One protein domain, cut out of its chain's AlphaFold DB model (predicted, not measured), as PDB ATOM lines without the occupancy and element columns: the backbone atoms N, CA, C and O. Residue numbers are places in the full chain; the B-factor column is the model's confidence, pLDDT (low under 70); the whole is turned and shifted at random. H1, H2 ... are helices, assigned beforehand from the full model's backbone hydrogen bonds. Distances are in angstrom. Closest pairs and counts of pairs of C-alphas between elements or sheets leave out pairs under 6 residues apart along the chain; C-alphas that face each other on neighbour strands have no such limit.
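This is residues 9 to 66 of the 76 residues of an uncharacterized protein of Bacteroidetes bacterium HGW-Bacteroidetes-11 (UniProt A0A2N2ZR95). Three crossed helices form a compact cluster, the longest, H3, packing on H1 and on H4, with the centres of the three making a triangle; short H2 sits at the corner where the chain enters H3. From the far end of H3 a long stretch without named elements, residues 42 to 54, loops round to H4. The printed part has 58 residues with four named helices, H1, H2, H3 and H4 along the chain, and no named strand, and its class is all helix. It is compact, with a radius of gyration of the C-alphas of 10.7 A, and rounded, spanning 28 by 21 by 18 A.

Find C-alpha 28 at (11.218, -5.149, 11.725); from there H3, residues 28 to 41, runs 19.9 A to C-alpha 41 at (16.782, 10.670, 22.349). H1, residues 9 to 18, covers 14.3 A, and H2, residues 21 to 26, covers 8.7 A. H4, residues 55 to 64, runs 13.9 A and ends at C-alpha 64 at (24.196, 3.622, 9.891).

Begin at H3, the hub, which touches the three other helices. H1 touches it, closest at the C-alphas of Phe 12 and Leu 37, 5.6 A apart, opposite ways at a tilt of 36 degrees, only just steep. H4 touches H3 about perpendicular, at 79 degrees, closest at the C-alphas of Leu 33 and Leu 59, 6.6 A. H2 touches H3 only at the corner, meeting residues 30 to 34 alone; the closest C-alphas, of Val 24 and Leu 30, are 5.0 A apart. Look next at the C-alphas of Phe 15 and Leu 64, 6.9 A apart, the closest of H1 and H4, which touch at a steep tilt of 50 degrees, the same way. H2 and H4 are apart. In H1, H2, H3 and H4 every O i to N i+4 pair is within hydrogen-bond range.

The two C-alphas farthest apart, of Ala 26 and Ser 44, are 29.5 A apart. The printed part has no cut; the links H1 to H2 and H2 to H3 are tight, and H3 to H4 is long. Mean pLDDT of the printed part is 86.6; look for values under 70 at residues 52 to 54 and 65 to 66.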
ATOM      1  N   ARG A   9      21.696  11.122  19.383       89.44
ATOM      2  CA  ARG A   9      21.048  12.183  18.601       89.44
ATOM      3  C   ARG A   9      21.552  12.216  17.160       89.44
ATOM      4  O   ARG A   9      20.742  12.217  16.240       89.44
ATOM      5  N   GLN A  10      22.870  12.191  16.954       90.62
ATOM      6  CA  GLN A  10      23.456  12.177  15.608       90.62
ATOM      7  C   GLN A  10      23.032  10.932  14.822       90.62
ATOM      8  O   GLN A  10      22.622  11.038  13.670       90.62
ATOM      9  N   LEU A  11      23.044   9.761  15.465       90.19
ATOM     10  CA  LEU A  11      22.570   8.516  14.856       90.19
ATOM     11  C   LEU A  11      21.084   8.581  14.478       90.19
ATOM     12  O   LEU A  11      20.689   8.027  13.455       90.19
ATOM     13  N   PHE A  12      20.257   9.251  15.281       92.19
ATOM     14  CA  PHE A  12      18.832   9.399  15.000       92.19
ATOM     15  C   PHE A  12      18.553  10.353  13.836       92.19
ATOM     16  O   PHE A  12      17.720  10.043  12.984       92.19
ATOM     17  N   GLU A  13      19.258  11.484  13.759       91.75
ATOM     18  CA  GLU A  13      19.148  12.396  12.615       91.75
ATOM     19  C   GLU A  13      19.596  11.722  11.313       91.75
ATOM     20  O   GLU A  13      18.886  11.787  10.312       91.75
ATOM     21  N   GLU A  14      20.708  10.983  11.336       91.50
ATOM     22  CA  GLU A  14      21.151  10.200  10.178       91.50
ATOM     23  C   GLU A  14      20.137   9.127   9.771       91.50
ATOM     24  O   GLU A  14      19.884   8.926   8.583       91.50
ATOM     25  N   PHE A  15      19.533   8.443  10.746       92.94
ATOM     26  CA  PHE A  15      18.508   7.444  10.475       92.94
ATOM     27  C   PHE A  15      17.310   8.064   9.744       92.94
ATOM     28  O   PHE A  15      16.880   7.528   8.723       92.94
ATOM     29  N   LYS A  16      16.803   9.205  10.228       92.88
ATOM     30  CA  LYS A  16      15.688   9.930   9.593       92.88
ATOM     31  C   LYS A  16      16.048  10.479   8.213       92.88
ATOM     32  O   LYS A  16      15.175  10.580   7.362       92.88
ATOM     33  N   ALA A  17      17.313  10.837   7.990       92.56
ATOM     34  CA  ALA A  17      17.786  11.290   6.686       92.56
ATOM     35  C   ALA A  17      17.902  10.143   5.665       92.56
ATOM     36  O   ALA A  17      17.810  10.386   4.465       92.56
ATOM     37  N   LYS A  18      18.124   8.906   6.132       92.69
ATOM     38  CA  LYS A  18      18.368   7.739   5.274       92.69
ATOM     39  C   LYS A  18      17.119   6.915   4.967       92.69
ATOM     40  O   LYS A  18      17.081   6.292   3.912       92.69
ATOM     41  N   TYR A  19      16.145   6.876   5.875       94.19
ATOM     42  CA  TYR A  19      14.990   5.984   5.769       94.19
ATOM     43  C   TYR A  19      13.667   6.740   5.860       94.19
ATOM     44  O   TYR A  19      13.453   7.558   6.756       94.19
ATOM     45  N   THR A  20      12.753   6.405   4.956       94.38
ATOM     46  CA  THR A  20      11.365   6.874   4.959       94.38
ATOM     47  C   THR A  20      10.498   6.073   5.931       94.38
ATOM     48  O   THR A  20      10.847   4.970   6.353       94.38
ATOM     49  N   VAL A  21       9.325   6.609   6.283       91.44
ATOM     50  CA  VAL A  21       8.379   5.934   7.190       91.44
ATOM     51  C   VAL A  21       7.929   4.579   6.633       91.44
ATOM     52  O   VAL A  21       7.852   3.615   7.393       91.44
ATOM     53  N   ASP A  22       7.705   4.479   5.321       95.38
ATOM     54  CA  ASP A  22       7.268   3.237   4.675       95.38
ATOM     55  C   ASP A  22       8.354   2.151   4.728       95.38
ATOM     56  O   ASP A  22       8.071   1.000   5.065       95.38
ATOM     57  N   GLU A  23       9.620   2.514   4.497       94.50
ATOM     58  CA  GLU A  23      10.756   1.588   4.634       94.50
ATOM     59  C   GLU A  23      10.928   1.103   6.078       94.50
ATOM     60  O   GLU A  23      11.204  -0.075   6.327       94.50
ATOM     61  N   VAL A  24      10.734   2.003   7.048       94.38
ATOM     62  CA  VAL A  24      10.784   1.666   8.475       94.38
ATOM     63  C   VAL A  24       9.635   0.731   8.857       94.38
ATOM     64  O   VAL A  24       9.852  -0.205   9.630       94.38
ATOM     65  N   ALA A  25       8.433   0.942   8.315       92.75
ATOM     66  CA  ALA A  25       7.268   0.093   8.559       92.75
ATOM     67  C   ALA A  25       7.414  -1.301   7.925       92.75
ATOM     68  O   ALA A  25       6.990  -2.293   8.519       92.75
ATOM     69  N   ALA A  26       8.064  -1.392   6.764       95.06
ATOM     70  CA  ALA A  26       8.285  -2.646   6.047       95.06
ATOM     71  C   ALA A  26       9.386  -3.538   6.661       95.06
ATOM     72  O   ALA A  26       9.493  -4.713   6.310       95.06
ATOM     73  N   SER A  27      10.212  -3.016   7.577       95.62
ATOM     74  CA  SER A  27      11.349  -3.743   8.156       95.62
ATOM     75  C   SER A  27      11.324  -3.748   9.681       95.62
ATOM     76  O   SER A  27      11.551  -2.734  10.341       95.62
ATOM     77  N   VAL A  28      11.172  -4.942  10.264       94.38
ATOM     78  CA  VAL A  28      11.218  -5.149  11.725       94.38
ATOM     79  C   VAL A  28      12.515  -4.600  12.330       94.38
ATOM     80  O   VAL A  28      12.495  -3.995  13.401       94.38
ATOM     81  N   GLN A  29      13.647  -4.769  11.639       94.12
ATOM     82  CA  GLN A  29      14.950  -4.298  12.117       94.12
ATOM     83  C   GLN A  29      15.058  -2.767  12.088       94.12
ATOM     84  O   GLN A  29      15.562  -2.186  13.051       94.12
ATOM     85  N   LEU A  30      14.549  -2.111  11.037       93.81
ATOM     86  CA  LEU A  30      14.515  -0.646  10.961       93.81
ATOM     87  C   LEU A  30      13.543  -0.064  11.987       93.81
ATOM     88  O   LEU A  30      13.901   0.876  12.688       93.81
ATOM     89  N   SER A  31      12.360  -0.663  12.151       94.44
ATOM     90  CA  SER A  31      11.392  -0.257  13.173       94.44
ATOM     91  C   SER A  31      11.974  -0.361  14.586       94.44
ATOM     92  O   SER A  31      11.813   0.551  15.399       94.44
ATOM     93  N   MET A  32      12.706  -1.441  14.882       93.50
ATOM     94  CA  MET A  32      13.374  -1.620  16.172       93.50
ATOM     95  C   MET A  32      14.467  -0.572  16.405       93.50
ATOM     96  O   MET A  32      14.533   0.006  17.490       93.50
ATOM     97  N   LEU A  33      15.296  -0.294  15.392       92.00
ATOM     98  CA  LEU A  33      16.340   0.727  15.482       92.00
ATOM     99  C   LEU A  33      15.742   2.132  15.655       92.00
ATOM    100  O   LEU A  33      16.178   2.866  16.541       92.00
ATOM    101  N   TYR A  34      14.711   2.475  14.879       93.56
ATOM    102  CA  TYR A  34      13.988   3.743  14.986       93.56
ATOM    103  C   TYR A  34      13.432   3.953  16.395       93.56
ATOM    104  O   TYR A  34      13.737   4.959  17.033       93.56
ATOM    105  N   LYS A  35      12.672   2.977  16.916       92.75
ATOM    106  CA  LYS A  35      12.078   3.051  18.260       92.75
ATOM    107  C   LYS A  35      13.141   3.195  19.340       92.75
ATOM    108  O   LYS A  35      12.964   3.987  20.260       92.75
ATOM    109  N   TYR A  36      14.249   2.462  19.225       91.19
ATOM    110  CA  TYR A  36      15.350   2.589  20.172       91.19
ATOM    111  C   TYR A  36      15.967   3.988  20.136       91.19
ATOM    112  O   TYR A  36      16.103   4.611  21.185       91.19
ATOM    113  N   LEU A  37      16.336   4.494  18.956       90.75
ATOM    114  CA  LEU A  37      16.979   5.803  18.824       90.75
ATOM    115  C   LEU A  37      16.043   6.930  19.270       90.75
ATOM    116  O   LEU A  37      16.471   7.804  20.020       90.75
ATOM    117  N   GLN A  38      14.763   6.859  18.899       92.62
ATOM    118  CA  GLN A  38      13.730   7.788  19.351       92.62
ATOM    119  C   GLN A  38      13.601   7.772  20.880       92.62
ATOM    120  O   GLN A  38      13.634   8.828  21.512       92.62
ATOM    121  N   HIS A  39      13.506   6.584  21.484       90.94
ATOM    122  CA  HIS A  39      13.427   6.436  22.935       90.94
ATOM    123  C   HIS A  39      14.690   6.947  23.625       90.94
ATOM    124  O   HIS A  39      14.616   7.663  24.609       90.94
ATOM    125  N   ARG A  40      15.880   6.636  23.114       88.50
ATOM    126  CA  ARG A  40      17.133   7.099  23.722       88.50
ATOM    127  C   ARG A  40      17.333   8.605  23.560       88.50
ATOM    128  O   ARG A  40      17.879   9.212  24.470       88.50
ATOM    129  N   CYS A  41      16.824   9.214  22.488       87.56
ATOM    130  CA  CYS A  41      16.782  10.670  22.349       87.56
ATOM    131  C   CYS A  41      15.857  11.349  23.369       87.56
ATOM    132  O   CYS A  41      16.082  12.519  23.671       87.56
ATOM    133  N   SER A  42      14.853  10.655  23.931       89.12
ATOM    134  CA  SER A  42      14.039  11.235  25.010       89.12
ATOM    135  C   SER A  42      14.792  11.339  26.339       89.12
ATOM    136  O   SER A  42      14.378  12.101  27.206       89.12
ATOM    137  N   TYR A  43      15.900  10.608  26.513       83.25
ATOM    138  CA  TYR A  43      16.782  10.745  27.676       83.25
ATOM    139  C   TYR A  43      17.925  11.685  27.343       83.25
ATOM    140  O   TYR A  43      18.615  11.485  26.347       83.25
ATOM    141  N   SER A  44      18.150  12.703  28.175       84.19
ATOM    142  CA  SER A  44      19.268  13.647  28.009       84.19
ATOM    143  C   SER A  44      19.409  14.171  26.576       84.19
ATOM    144  O   SER A  44      20.519  14.352  26.083       84.19
ATOM    145  N   ASN A  45      18.284  14.333  25.868       80.81
ATOM    146  CA  ASN A  45      18.251  14.754  24.473       80.81
ATOM    147  C   ASN A  45      19.062  13.875  23.495       80.81
ATOM    148  O   ASN A  45      19.243  14.282  22.353       80.81
ATOM    149  N   GLY A  46      19.522  12.681  23.882       78.88
ATOM    150  CA  GLY A  46      20.385  11.829  23.059       78.88
ATOM    151  C   GLY A  46      21.854  12.271  22.991       78.88
ATOM    152  O   GLY A  46      22.583  11.755  22.141       78.88
ATOM    153  N   ASP A  47      22.304  13.177  23.866       85.75
ATOM    154  CA  ASP A  47      23.687  13.687  23.926       85.75
ATOM    155  C   ASP A  47      24.633  12.742  24.689       85.75
ATOM    156  O   ASP A  47      25.416  13.135  25.549       85.75
ATOM    157  N   PHE A  48      24.549  11.450  24.381       83.12
ATOM    158  CA  PHE A  48      25.443  10.424  24.909       83.12
ATOM    159  C   PHE A  48      25.762   9.383  23.837       83.12
ATOM    160  O   PHE A  48      25.045   9.246  22.840       83.12
ATOM    161  N   PHE A  49      26.850   8.643  24.039       82.81
ATOM    162  CA  PHE A  49      27.279   7.581  23.132       82.81
ATOM    163  C   PHE A  49      26.545   6.271  23.409       82.81
ATOM    164  O   PHE A  49      26.192   5.949  24.542       82.81
ATOM    165  N   LEU A  50      26.320   5.497  22.350       76.12
ATOM    166  CA  LEU A  50      25.662   4.199  22.441       76.12
ATOM    167  C   LEU A  50      26.601   3.181  23.105       76.12
ATOM    168  O   LEU A  50      27.732   2.984  22.654       76.12
ATOM    169  N   GLU A  51      26.129   2.518  24.159       72.12
ATOM    170  CA  GLU A  51      26.891   1.462  24.828       72.12
ATOM    171  C   GLU A  51      27.173   0.288  23.873       72.12
ATOM    172  O   GLU A  51      26.358  -0.064  23.012       72.12
ATOM    173  N   LYS A  52      28.363  -0.310  24.000       64.56
ATOM    174  CA  LYS A  52      28.903  -1.277  23.028       64.56
ATOM    175  C   LYS A  52      28.251  -2.667  23.088       64.56
ATOM    176  O   LYS A  52      28.378  -3.418  22.132       64.56
ATOM    177  N   ASP A  53      27.508  -2.988  24.144       57.69
ATOM    178  CA  ASP A  53      27.147  -4.373  24.490       57.69
ATOM    179  C   ASP A  53      25.718  -4.797  24.086       57.69
ATOM    180  O   ASP A  53      25.075  -5.627  24.723       57.69
ATOM    181  N   THR A  54      25.139  -4.185  23.046       65.56
ATOM    182  CA  THR A  54      23.722  -4.419  22.710       65.56
ATOM    183  C   THR A  54      23.507  -4.841  21.262       65.56
ATOM    184  O   THR A  54      24.215  -4.419  20.352       65.56
ATOM    185  N   ARG A  55      22.439  -5.619  21.015       79.06
ATOM    186  CA  ARG A  55      21.947  -5.960  19.659       79.06
ATOM    187  C   ARG A  55      21.697  -4.722  18.789       79.06
ATOM    188  O   ARG A  55      21.718  -4.811  17.567       79.06
ATOM    189  N   ILE A  56      21.464  -3.570  19.415       83.25
ATOM    190  CA  ILE A  56      21.309  -2.293  18.724       83.25
ATOM    191  C   ILE A  56      22.623  -1.829  18.106       83.25
ATOM    192  O   ILE A  56      22.586  -1.258  17.020       83.25
ATOM    193  N   HIS A  57      23.768  -2.114  18.734       81.25
ATOM    194  CA  HIS A  57      25.068  -1.780  18.162       81.25
ATOM    195  C   HIS A  57      25.194  -2.398  16.769       81.25
ATOM    196  O   HIS A  57      25.406  -1.668  15.812       81.25
ATOM    197  N   TYR A  58      24.902  -3.695  16.622       84.44
ATOM    198  CA  TYR A  58      24.886  -4.372  15.320       84.44
ATOM    199  C   TYR A  58      23.970  -3.686  14.290       84.44
ATOM    200  O   TYR A  58      24.355  -3.518  13.134       84.44
ATOM    201  N   LEU A  59      22.768  -3.249  14.687       88.31
ATOM    202  CA  LEU A  59      21.856  -2.545  13.778       88.31
ATOM    203  C   LEU A  59      22.391  -1.174  13.365       88.31
ATOM    204  O   LEU A  59      22.305  -0.808  12.196       88.31
ATOM    205  N   VAL A  60      22.973  -0.430  14.303       86.69
ATOM    206  CA  VAL A  60      23.639   0.843  14.017       86.69
ATOM    207  C   VAL A  60      24.795   0.622  13.048       86.69
ATOM    208  O   VAL A  60      24.948   1.389  12.105       86.69
ATOM    209  N   GLU A  61      25.580  -0.441  13.212       83.50
ATOM    210  CA  GLU A  61      26.650  -0.757  12.266       83.50
ATOM    211  C   GLU A  61      26.106  -1.087  10.877       83.50
ATOM    212  O   GLU A  61      26.512  -0.483   9.885       83.50
ATOM    213  N   LYS A  62      25.128  -1.990  10.816       86.19
ATOM    214  CA  LYS A  62      24.525  -2.466   9.571       86.19
ATOM    215  C   LYS A  62      23.846  -1.353   8.770       86.19
ATOM    216  O   LYS A  62      23.990  -1.306   7.551       86.19
ATOM    217  N   TYR A  63      23.091  -0.481   9.437       87.38
ATOM    218  CA  TYR A  63      22.227   0.498   8.772       87.38
ATOM    219  C   TYR A  63      22.835   1.904   8.723       87.38
ATOM    220  O   TYR A  63      22.619   2.630   7.749       87.38
ATOM    221  N   LEU A  64      23.655   2.268   9.715       81.94
ATOM    222  CA  LEU A  64      24.196   3.622   9.891       81.94
ATOM    223  C   LEU A  64      25.734   3.701   9.846       81.94
ATOM    224  O   LEU A  64      26.263   4.806   9.756       81.94
ATOM    225  N   LYS A  65      26.491   2.589   9.894       69.31
ATOM    226  CA  LYS A  65      27.958   2.587   9.647       69.31
ATOM    227  C   LYS A  65      28.350   2.130   8.240       69.31
ATOM    228  O   LYS A  65      29.509   1.788   8.013       69.31
ATOM    229  N   GLN A  66      27.458   2.206   7.255       52.88
ATOM    230  CA  GLN A  66      27.968   2.337   5.890       52.88
ATOM    231  C   GLN A  66      28.724   3.660   5.823       52.88
ATOM    232  O   GLN A  66      28.127   4.714   6.023       52.88
TER     233      GLN A  66